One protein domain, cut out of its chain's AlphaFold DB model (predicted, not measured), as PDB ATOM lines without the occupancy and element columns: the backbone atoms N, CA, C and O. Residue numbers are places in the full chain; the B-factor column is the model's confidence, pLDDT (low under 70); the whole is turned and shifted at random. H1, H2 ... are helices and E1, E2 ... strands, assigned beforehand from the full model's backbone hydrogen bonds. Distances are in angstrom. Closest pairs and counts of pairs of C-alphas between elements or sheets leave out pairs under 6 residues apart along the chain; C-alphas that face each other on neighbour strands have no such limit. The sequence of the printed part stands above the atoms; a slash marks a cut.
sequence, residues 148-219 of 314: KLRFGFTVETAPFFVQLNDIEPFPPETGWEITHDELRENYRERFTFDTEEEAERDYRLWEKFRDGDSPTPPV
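AT A GLANCE: This is residues 148 to 219 of the 314 residues of an uncharacterized protein of Victivallis vadensis (UniProt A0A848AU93). A strongly twisted antiparallel sheet of five strands forms a wall, with one helix, H1, lying lengthwise over one face along the long strand E1 and the other face left bare. E1 is in the middle of the sheet: E5 and then E4 line up on one side of it, while the short strands E2 and E3 share its other side, each beside a different end of E1. The printed part has 72 residues, with five named strands and then one named helix, in the order E1 E2 E3 E4 E5 H1; the class is mixed, helices and strands. It is compact, with a radius of gyration of the C-alphas of 12.2 A, and the C-alphas span 36 by 30 by 18 A.

HOW THE PARTS SIT: Begin with E1, residues 150 to 158, which has three antiparallel neighbours in this branched sheet. On one side, E2, residues 161 to 164, is beside residues 155 to 158 and forms a hairpin with E1; look for N 156 and O 163 at 2.8 A. On that same side E3, residues 168 to 170, is beside residues 150 to 152, with N 170 and O 150 at 2.8 A. On the other side of E1 you find E5, residues 186 to 193, with N 157 and O 187 at 2.7 A. E1 lies on one side of E5 and E4, residues 176 to 181, on the other side; E4 and E5 form a hairpin, with N 179 and O 188 at 2.8 A. E2, E3 and E4 are edge strands, and E2 and E4 are apart. Now turn to H1, residues 196 to 210: it is on the sheet at a height of 8.8 A, over E1 and only just over E5, on which 3 of its 15 C-alphas fall. It runs along the strands, at 0 degrees to E1 on the local plane. The closest C-alphas of E1 and H1, those of Phe 151 and Glu 196, are 5.4 A apart, and those of E2 and H1, Val 162 and Arg 210, 5.8 A. In H1 every O i to N i+4 pair is within hydrogen-bond range.

IN THESE COORDINATES: Find C-alpha 150 at (342.857, 417.853, 299.295); from there E1 runs 25.9 A to C-alpha 158 at (329.793, 395.532, 299.991). E2 covers 10.0 A, E3 6.3 A, E4 16.5 A and E5 23.1 A. H1 runs 20.4 A and ends with C-alpha 210 at (325.892, 403.520, 307.559).

THE WHOLE: The two farthest C-alphas, those of Lys 148 and Phe 160, are 36.0 A apart. The printed part has no cut, and the links between its named elements are tight. Mean pLDDT of the printed part is 77.8; look for values under 70 at residues 148 to 149, 159 to 160, 171 to 176 and 182 to 185.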
ATOM      1  N   LYS A 148     347.636 421.906 296.300       61.41
ATOM      2  CA  LYS A 148     346.967 422.009 297.593       61.41
ATOM      3  C   LYS A 148     346.510 420.603 297.957       61.41
ATOM      4  O   LYS A 148     345.798 419.979 297.173       61.41
ATOM      5  N   LEU A 149     346.992 420.107 299.094       62.38
ATOM      6  CA  LEU A 149     346.532 418.847 299.655       62.38
ATOM      7  C   LEU A 149     345.010 418.945 299.773       62.38
ATOM      8  O   LEU A 149     344.507 419.916 300.340       62.38
ATOM      9  N   ARG A 150     344.308 417.991 299.168       75.50
ATOM     10  CA  ARG A 150     342.857 417.853 299.295       75.50
ATOM     11  C   ARG A 150     342.584 416.844 300.398       75.50
ATOM     12  O   ARG A 150     343.402 415.957 300.630       75.50
ATOM     13  N   PHE A 151     341.460 416.975 301.078       78.81
ATOM     14  CA  PHE A 151     341.046 416.042 302.124       78.81
ATOM     15  C   PHE A 151     339.930 415.170 301.586       78.81
ATOM     16  O   PHE A 151     339.103 415.633 300.805       78.81
ATOM     17  N   GLY A 152     339.903 413.905 301.960       85.00
ATOM     18  CA  GLY A 152     338.915 412.990 301.423       85.00
ATOM     19  C   GLY A 152     338.761 411.754 302.273       85.00
ATOM     20  O   GLY A 152     339.540 411.526 303.190       85.00
ATOM     21  N   PHE A 153     337.767 410.948 301.952       83.81
ATOM     22  CA  PHE A 153     337.558 409.643 302.564       83.81
ATOM     23  C   PHE A 153     337.081 408.662 301.498       83.81
ATOM     24  O   PHE A 153     336.724 409.044 300.378       83.81
ATOM     25  N   THR A 154     337.105 407.380 301.848       84.81
ATOM     26  CA  THR A 154     336.602 406.316 300.979       84.81
ATOM     27  C   THR A 154     335.455 405.581 301.651       84.81
ATOM     28  O   THR A 154     335.491 405.302 302.851       84.81
ATOM     29  N   VAL A 155     334.435 405.291 300.852       84.19
ATOM     30  CA  VAL A 155     333.268 404.497 301.217       84.19
ATOM     31  C   VAL A 155     333.379 403.177 300.477       84.19
ATOM     32  O   VAL A 155     333.386 403.150 299.251       84.19
ATOM     33  N   GLU A 156     333.500 402.082 301.211       83.38
ATOM     34  CA  GLU A 156     333.476 400.738 300.647       83.38
ATOM     35  C   GLU A 156     332.091 400.132 300.863       83.38
ATOM     36  O   GLU A 156     331.681 399.859 301.990       83.38
ATOM     37  N   THR A 157     331.369 399.932 299.770       79.31
ATOM     38  CA  THR A 157     330.038 399.340 299.737       79.31
ATOM     39  C   THR A 157     330.155 397.886 299.288       79.31
ATOM     40  O   THR A 157     330.471 397.600 298.132       79.31
ATOM     41  N   ALA A 158     329.900 396.969 300.217       76.00
ATOM     42  CA  ALA A 158     329.793 395.532 299.991       76.00
ATOM     43  C   ALA A 158     328.313 395.098 300.055       76.00
ATOM     44  O   ALA A 158     327.490 395.836 300.606       76.00
ATOM     45  N   PRO A 159     327.942 393.884 299.600       65.69
ATOM     46  CA  PRO A 159     326.542 393.437 299.569       65.69
ATOM     47  C   PRO A 159     325.793 393.492 300.914       65.69
ATOM     48  O   PRO A 159     324.566 393.544 300.934       65.69
ATOM     49  N   PHE A 160     326.509 393.477 302.044       67.31
ATOM     50  CA  PHE A 160     325.912 393.414 303.385       67.31
ATOM     51  C   PHE A 160     326.356 394.528 304.337       67.31
ATOM     52  O   PHE A 160     325.858 394.587 305.461       67.31
ATOM     53  N   PHE A 161     327.305 395.377 303.943       72.38
ATOM     54  CA  PHE A 161     327.822 396.424 304.819       72.38
ATOM     55  C   PHE A 161     328.405 397.592 304.029       72.38
ATOM     56  O   PHE A 161     328.897 397.431 302.913       72.38
ATOM     57  N   VAL A 162     328.383 398.764 304.661       80.69
ATOM     58  CA  VAL A 162     329.068 399.970 304.202       80.69
ATOM     59  C   VAL A 162     330.174 400.271 305.203       80.69
ATOM     60  O   VAL A 162     329.914 400.397 306.400       80.69
ATOM     61  N   GLN A 163     331.410 400.368 304.732       83.81
ATOM     62  CA  GLN A 163     332.564 400.735 305.539       83.81
ATOM     63  C   GLN A 163     333.034 402.139 305.160       83.81
ATOM     64  O   GLN A 163     333.206 402.457 303.988       83.81
ATOM     65  N   LEU A 164     333.259 402.971 306.175       86.12
ATOM     66  CA  LEU A 164     333.802 404.318 306.024       86.12
ATOM     67  C   LEU A 164     335.226 404.330 306.558       86.12
ATOM     68  O   LEU A 164     335.441 403.998 307.723       86.12
ATOM     69  N   ASN A 165     336.177 404.694 305.707       85.19
ATOM     70  CA  ASN A 165     337.572 404.861 306.101       85.19
ATOM     71  C   ASN A 165     337.832 406.295 306.569       85.19
ATOM     72  O   ASN A 165     337.108 407.209 306.179       85.19
ATOM     73  N   ASP A 166     338.864 406.483 307.387       83.06
ATOM     74  CA  ASP A 166     339.208 407.782 307.966       83.06
ATOM     75  C   ASP A 166     339.475 408.858 306.897       83.06
ATOM     76  O   ASP A 166     339.809 408.569 305.742       83.06
ATOM     77  N   ILE A 167     339.320 410.122 307.299       83.00
ATOM     78  CA  ILE A 167     339.633 411.265 306.443       83.00
ATOM     79  C   ILE A 167     341.153 411.382 306.331       83.00
ATOM     80  O   ILE A 167     341.850 411.581 307.325       83.00
ATOM     81  N   GLU A 168     341.663 411.293 305.109       81.00
ATOM     82  CA  GLU A 168     343.090 411.344 304.810       81.00
ATOM     83  C   GLU A 168     343.405 412.422 303.758       81.00
ATOM     84  O   GLU A 168     342.540 412.812 302.963       81.00
ATOM     85  N   PRO A 169     344.646 412.945 303.734       75.31
ATOM     86  CA  PRO A 169     345.088 413.839 302.675       75.31
ATOM     87  C   PRO A 169     345.314 413.062 301.368       75.31
ATOM     88  O   PRO A 169     346.124 412.138 301.305       75.31
ATOM     89  N   PHE A 170     344.650 413.492 300.297       70.12
ATOM     90  CA  PHE A 170     344.738 412.913 298.959       70.12
ATOM     91  C   PHE A 170     345.483 413.835 297.972       70.12
ATOM     92  O   PHE A 170     345.484 415.064 298.131       70.12
ATOM     93  N   PRO A 171     346.111 413.263 296.922       67.69
ATOM     94  CA  PRO A 171     346.624 414.040 295.797       67.69
ATOM     95  C   PRO A 171     345.489 414.816 295.097       67.69
ATOM     96  O   PRO A 171     344.319 414.451 295.240       67.69
ATOM     97  N   PRO A 172     345.815 415.885 294.343       62.75
ATOM     98  CA  PRO A 172     344.853 416.746 293.645       62.75
ATOM     99  C   PRO A 172     344.212 416.027 292.442       62.75
ATOM    100  O   PRO A 172     344.454 416.373 291.290       62.75
ATOM    101  N   GLU A 173     343.428 414.992 292.700       62.16
ATOM    102  CA  GLU A 173     342.668 414.261 291.688       62.16
ATOM    103  C   GLU A 173     341.202 414.725 291.682       62.16
ATOM    104  O   GLU A 173     340.771 415.536 292.517       62.16
ATOM    105  N   THR A 174     340.457 414.272 290.673       55.50
ATOM    106  CA  THR A 174     339.060 414.635 290.405       55.50
ATOM    107  C   THR A 174     338.171 414.378 291.630       55.50
ATOM    108  O   THR A 174     338.387 413.429 292.375       55.50
ATOM    109  N   GLY A 175     337.177 415.253 291.839       60.84
ATOM    110  CA  GLY A 175     336.382 415.377 293.074       60.84
ATOM    111  C   GLY A 175     335.790 414.083 293.646       60.84
ATOM    112  O   GLY A 175     335.630 413.989 294.860       60.84
ATOM    113  N   TRP A 176     335.510 413.079 292.820       67.25
ATOM    114  CA  TRP A 176     335.060 411.764 293.265       67.25
ATOM    115  C   TRP A 176     335.422 410.684 292.238       67.25
ATOM    116  O   TRP A 176     335.624 410.986 291.061       67.25
ATOM    117  N   GLU A 177     335.511 409.432 292.684       75.56
ATOM    118  CA  GLU A 177     335.812 408.269 291.841       75.56
ATOM    119  C   GLU A 177     335.051 407.046 292.364       75.56
ATOM    120  O   GLU A 177     335.103 406.757 293.558       75.56
ATOM    121  N   ILE A 178     334.344 406.322 291.490       75.88
ATOM    122  CA  ILE A 178     333.715 405.041 291.833       75.88
ATOM    123  C   ILE A 178     334.536 403.935 291.176       75.88
ATOM    124  O   ILE A 178     334.635 403.864 289.955       75.88
ATOM    125  N   THR A 179     335.107 403.058 291.991       75.94
ATOM    126  CA  THR A 179     335.877 401.890 291.549       75.94
ATOM    127  C   THR A 179     335.151 400.611 291.954       75.94
ATOM    128  O   THR A 179     334.532 400.554 293.015       75.94
ATOM    129  N   HIS A 180     335.195 399.583 291.108       76.06
ATOM    130  CA  HIS A 180     334.588 398.278 291.381       76.06
ATOM    131  C   HIS A 180     335.679 397.211 291.512       76.06
ATOM    132  O   HIS A 180     336.459 397.000 290.584       76.06
ATOM    133  N   ASP A 181     335.732 396.544 292.663       72.06
ATOM    134  CA  ASP A 181     336.565 395.370 292.915       72.06
ATOM    135  C   ASP A 181     335.759 394.101 292.604       72.06
ATOM    136  O   ASP A 181     335.013 393.593 293.442       72.06
ATOM    137  N   GLU A 182     335.938 393.581 291.385       63.94
ATOM    138  CA  GLU A 182     335.264 392.376 290.878       63.94
ATOM    139  C   GLU A 182     335.552 391.114 291.709       63.94
ATOM    140  O   GLU A 182     334.741 390.192 291.724       63.94
ATOM    141  N   LEU A 183     336.693 391.042 292.409       60.41
ATOM    142  CA  LEU A 183     337.068 389.855 293.187       60.41
ATOM    143  C   LEU A 183     336.363 389.806 294.538       60.41
ATOM    144  O   LEU A 183     336.119 388.722 295.073       60.41
ATOM    145  N   ARG A 184     336.099 390.978 295.117       58.47
ATOM    146  CA  ARG A 184     335.416 391.113 296.406       58.47
ATOM    147  C   ARG A 184     333.934 391.447 296.260       58.47
ATOM    148  O   ARG A 184     333.252 391.465 297.277       58.47
ATOM    149  N   GLU A 185     333.471 391.693 295.032       67.62
ATOM    150  CA  GLU A 185     332.149 392.258 294.720       67.62
ATOM    151  C   GLU A 185     331.885 393.554 295.509       67.62
ATOM    152  O   GLU A 185     330.771 393.825 295.957       67.62
ATOM    153  N   ASN A 186     332.942 394.351 295.702       75.12
ATOM    154  CA  ASN A 186     332.904 395.568 296.504       75.12
ATOM    155  C   ASN A 186     333.037 396.795 295.611       75.12
ATOM    156  O   ASN A 186     333.900 396.859 294.738       75.12
ATOM    157  N   TYR A 187     332.240 397.813 295.889       79.06
ATOM    158  CA  TYR A 187     332.394 399.124 295.279       79.06
ATOM    159  C   TYR A 187     333.115 400.044 296.247       79.06
ATOM    160  O   TYR A 187     332.767 400.104 297.421       79.06
ATOM    161  N   ARG A 188     334.117 400.771 295.768       81.56
ATOM    162  CA  ARG A 188     334.810 401.796 296.542       81.56
ATOM    163  C   ARG A 188     334.565 403.151 295.902       81.56
ATOM    164  O   ARG A 188     334.991 403.402 294.776       81.56
ATOM    165  N   GLU A 189     333.914 404.024 296.650       83.88
ATOM    166  CA  GLU A 189     333.653 405.410 296.293       83.88
ATOM    167  C   GLU A 189     334.652 406.297 297.033       83.88
ATOM    168  O   GLU A 189     334.782 406.232 298.254       83.88
ATOM    169  N   ARG A 190     335.389 407.119 296.298       83.88
ATOM    170  CA  ARG A 190     336.334 408.088 296.845       83.88
ATOM    171  C   ARG A 190     335.742 409.477 296.713       83.88
ATOM    172  O   ARG A 190     335.284 409.832 295.634       83.88
ATOM    173  N   PHE A 191     335.819 410.262 297.780       83.19
ATOM    174  CA  PHE A 191     335.373 411.654 297.812       83.19
ATOM    175  C   PHE A 191     336.546 412.554 298.182       83.19
ATOM    176  O   PHE A 191     337.263 412.256 299.134       83.19
ATOM    177  N   THR A 192     336.764 413.638 297.434       82.38
ATOM    178  CA  THR A 192     337.836 414.609 297.694       82.38
ATOM    179  C   THR A 192     337.305 416.042 297.722       82.38
ATOM    180  O   THR A 192     336.523 416.464 296.871       82.38
ATOM    181  N   PHE A 193     337.769 416.803 298.709       82.19
ATOM    182  CA  PHE A 193     337.312 418.142 299.060       82.19
ATOM    183  C   PHE A 193     338.501 419.085 299.241       82.19
ATOM    184  O   PHE A 193     339.622 418.667 299.542       82.19
ATOM    185  N   ASP A 194     338.260 420.383 299.071       80.31
ATOM    186  CA  ASP A 194     339.310 421.401 299.194       80.31
ATOM    187  C   ASP A 194     339.653 421.715 300.653       80.31
ATOM    188  O   ASP A 194     340.732 422.241 300.937       80.31
ATOM    189  N   THR A 195     338.741 421.396 301.574       80.94
ATOM    190  CA  THR A 195     338.872 421.653 303.009       80.94
ATOM    191  C   THR A 195     338.515 420.414 303.825       80.94
ATOM    192  O   THR A 195     337.676 419.602 303.425       80.94
ATOM    193  N   GLU A 196     339.153 420.267 304.985       81.75
ATOM    194  CA  GLU A 196     338.877 419.177 305.927       81.75
ATOM    195  C   GLU A 196     337.454 419.291 306.492       81.75
ATOM    196  O   GLU A 196     336.759 418.293 306.650       81.75
ATOM    197  N   GLU A 197     336.954 420.513 306.691       82.56
ATOM    198  CA  GLU A 197     335.608 420.763 307.209       82.56
ATOM    199  C   GLU A 197     334.494 420.338 306.239       82.56
ATOM    200  O   GLU A 197     333.392 419.978 306.665       82.56
ATOM    201  N   GLU A 198     334.743 420.410 304.929       83.06
ATOM    202  CA  GLU A 198     333.832 419.874 303.914       83.06
ATOM    203  C   GLU A 198     333.847 418.347 303.913       83.06
ATOM    204  O   GLU A 198     332.771 417.745 303.921       83.06
ATOM    205  N   ALA A 199     335.038 417.744 304.002       84.00
ATOM    206  CA  ALA A 199     335.191 416.298 304.115       84.00
ATOM    207  C   ALA A 199     334.491 415.755 305.369       84.00
ATOM    208  O   ALA A 199     333.719 414.807 305.268       84.00
ATOM    209  N   GLU A 200     334.661 416.392 306.533       84.62
ATOM    210  CA  GLU A 200     333.974 416.003 307.771       84.62
ATOM    211  C   GLU A 200     332.451 416.101 307.664       84.62
ATOM    212  O   GLU A 200     331.722 415.267 308.209       84.62
ATOM    213  N   ARG A 201     331.941 417.151 307.010       85.31
ATOM    214  CA  ARG A 201     330.496 417.348 306.870       85.31
ATOM    215  C   ARG A 201     329.878 416.218 306.064       85.31
ATOM    216  O   ARG A 201     328.840 415.700 306.475       85.31
ATOM    217  N   ASP A 202     330.506 415.863 304.949       86.25
ATOM    218  CA  ASP A 202     330.026 414.799 304.075       86.25
ATOM    219  C   ASP A 202     330.235 413.416 304.709       86.25
ATOM    220  O   ASP A 202     329.318 412.594 304.720       86.25
ATOM    221  N   TYR A 203     331.368 413.213 305.390       86.12
ATOM    222  CA  TYR A 203     331.645 412.014 306.181       86.12
ATOM    223  C   TYR A 203     330.530 411.730 307.196       86.12
ATOM    224  O   TYR A 203     329.999 410.625 307.250       86.12
ATOM    225  N   ARG A 204     330.078 412.747 307.943       85.94
ATOM    226  CA  ARG A 204     328.972 412.600 308.910       85.94
ATOM    227  C   ARG A 204     327.630 412.258 308.262       85.94
ATOM    228  O   ARG A 204     326.772 411.678 308.926       85.94
ATOM    229  N   LEU A 205     327.388 412.656 307.013       86.50
ATOM    230  CA  LEU A 205     326.173 412.256 306.295       86.50
ATOM    231  C   LEU A 205     326.233 410.775 305.925       86.50
ATOM    232  O   LEU A 205     325.243 410.060 306.088       86.50
ATOM    233  N   TRP A 206     327.407 410.317 305.505       86.88
ATOM    234  CA  TRP A 206     327.674 408.910 305.258       86.88
ATOM    235  C   TRP A 206     327.606 408.057 306.526       86.88
ATOM    236  O   TRP A 206     327.037 406.969 306.477       86.88
ATOM    237  N   GLU A 207     328.092 408.547 307.669       86.06
ATOM    238  CA  GLU A 207     327.949 407.845 308.952       86.06
ATOM    239  C   GLU A 207     326.483 407.610 309.307       86.06
ATOM    240  O   GLU A 207     326.104 406.494 309.648       86.06
ATOM    241  N   LYS A 208     325.628 408.625 309.138       85.62
ATOM    242  CA  LYS A 208     324.185 408.475 309.376       85.62
ATOM    243  C   LYS A 208     323.552 407.430 308.466       85.62
ATOM    244  O   LYS A 208     322.648 406.723 308.892       85.62
ATOM    245  N   PHE A 209     323.988 407.343 307.212       84.19
ATOM    246  CA  PHE A 209     323.512 406.305 306.300       84.19
ATOM    247  C   PHE A 209     323.997 404.911 306.728       84.19
ATOM    248  O   PHE A 209     323.184 403.998 306.844       84.19
ATOM    249  N   ARG A 210     325.291 404.765 307.046       83.88
ATOM    250  CA  ARG A 210     325.892 403.520 307.559       83.88
ATOM    251  C   ARG A 210     325.171 403.011 308.808       83.88
ATOM    252  O   ARG A 210     324.884 401.822 308.906       83.88
ATOM    253  N   ASP A 211     324.879 403.910 309.744       84.56
ATOM    254  CA  ASP A 211     324.296 403.575 311.047       84.56
ATOM    255  C   ASP A 211     322.764 403.382 310.980       84.56
ATOM    256  O   ASP A 211     322.137 403.005 311.969       84.56
ATOM    257  N   GLY A 212     322.156 403.585 309.802       79.00
ATOM    258  CA  GLY A 212     320.721 403.404 309.560       79.00
ATOM    259  C   GLY A 212     319.843 404.584 309.996       79.00
ATOM    260  O   GLY A 212     318.618 404.498 309.908       79.00
ATOM    261  N   ASP A 213     320.449 405.694 310.421       80.38
ATOM    262  CA  ASP A 213     319.766 406.947 310.769       80.38
ATOM    263  C   ASP A 213     319.255 407.706 309.528       80.38
ATOM    264  O   ASP A 213     318.379 408.570 309.635       80.38
ATOM    265  N   SER A 214     319.791 407.395 308.344       81.38
ATOM    266  CA  SER A 214     319.310 407.877 307.046       81.38
ATOM    267  C   SER A 214     318.944 406.696 306.140       81.38
ATOM    268  O   SER A 214     319.770 405.805 305.963       81.38
ATOM    269  N   PRO A 215     317.750 406.684 305.511       73.50
ATOM    270  CA  PRO A 215     317.336 405.604 304.614       73.50
ATOM    271  C   PRO A 215     318.005 405.664 303.233       73.50
ATOM    272  O   PRO A 215     317.945 404.695 302.482       73.50
ATOM    273  N   THR A 216     318.608 406.798 302.875       77.00
ATOM    274  CA  THR A 216     319.245 407.016 301.571       77.00
ATOM    275  C   THR A 216     320.662 407.557 301.745       77.00
ATOM    276  O   THR A 216     320.885 408.353 302.670       77.00
ATOM    277  N   PRO A 217     321.602 407.173 300.862       82.12
ATOM    278  CA  PRO A 217     322.935 407.755 300.851       82.12
ATOM    279  C   PRO A 217     322.868 409.253 300.501       82.12
ATOM    280  O   PRO A 217     321.881 409.713 299.914       82.12
ATOM    281  N   PRO A 218     323.897 410.041 300.862       81.12
ATOM    282  CA  PRO A 218     323.931 411.481 300.593       81.12
ATOM    283  C   PRO A 218     324.131 411.828 299.110       81.12
ATOM    284  O   PRO A 218     323.971 412.984 298.722       81.12
ATOM    285  N   VAL A 219     324.443 410.834 298.280       84.44
ATOM    286  CA  VAL A 219     324.637 410.962 296.836       84.44
ATOM    287  C   VAL A 219     323.565 410.189 296.073       84.44
ATOM    288  O   VAL A 219     322.986 409.226 296.571       84.44
TER     289      VAL A 219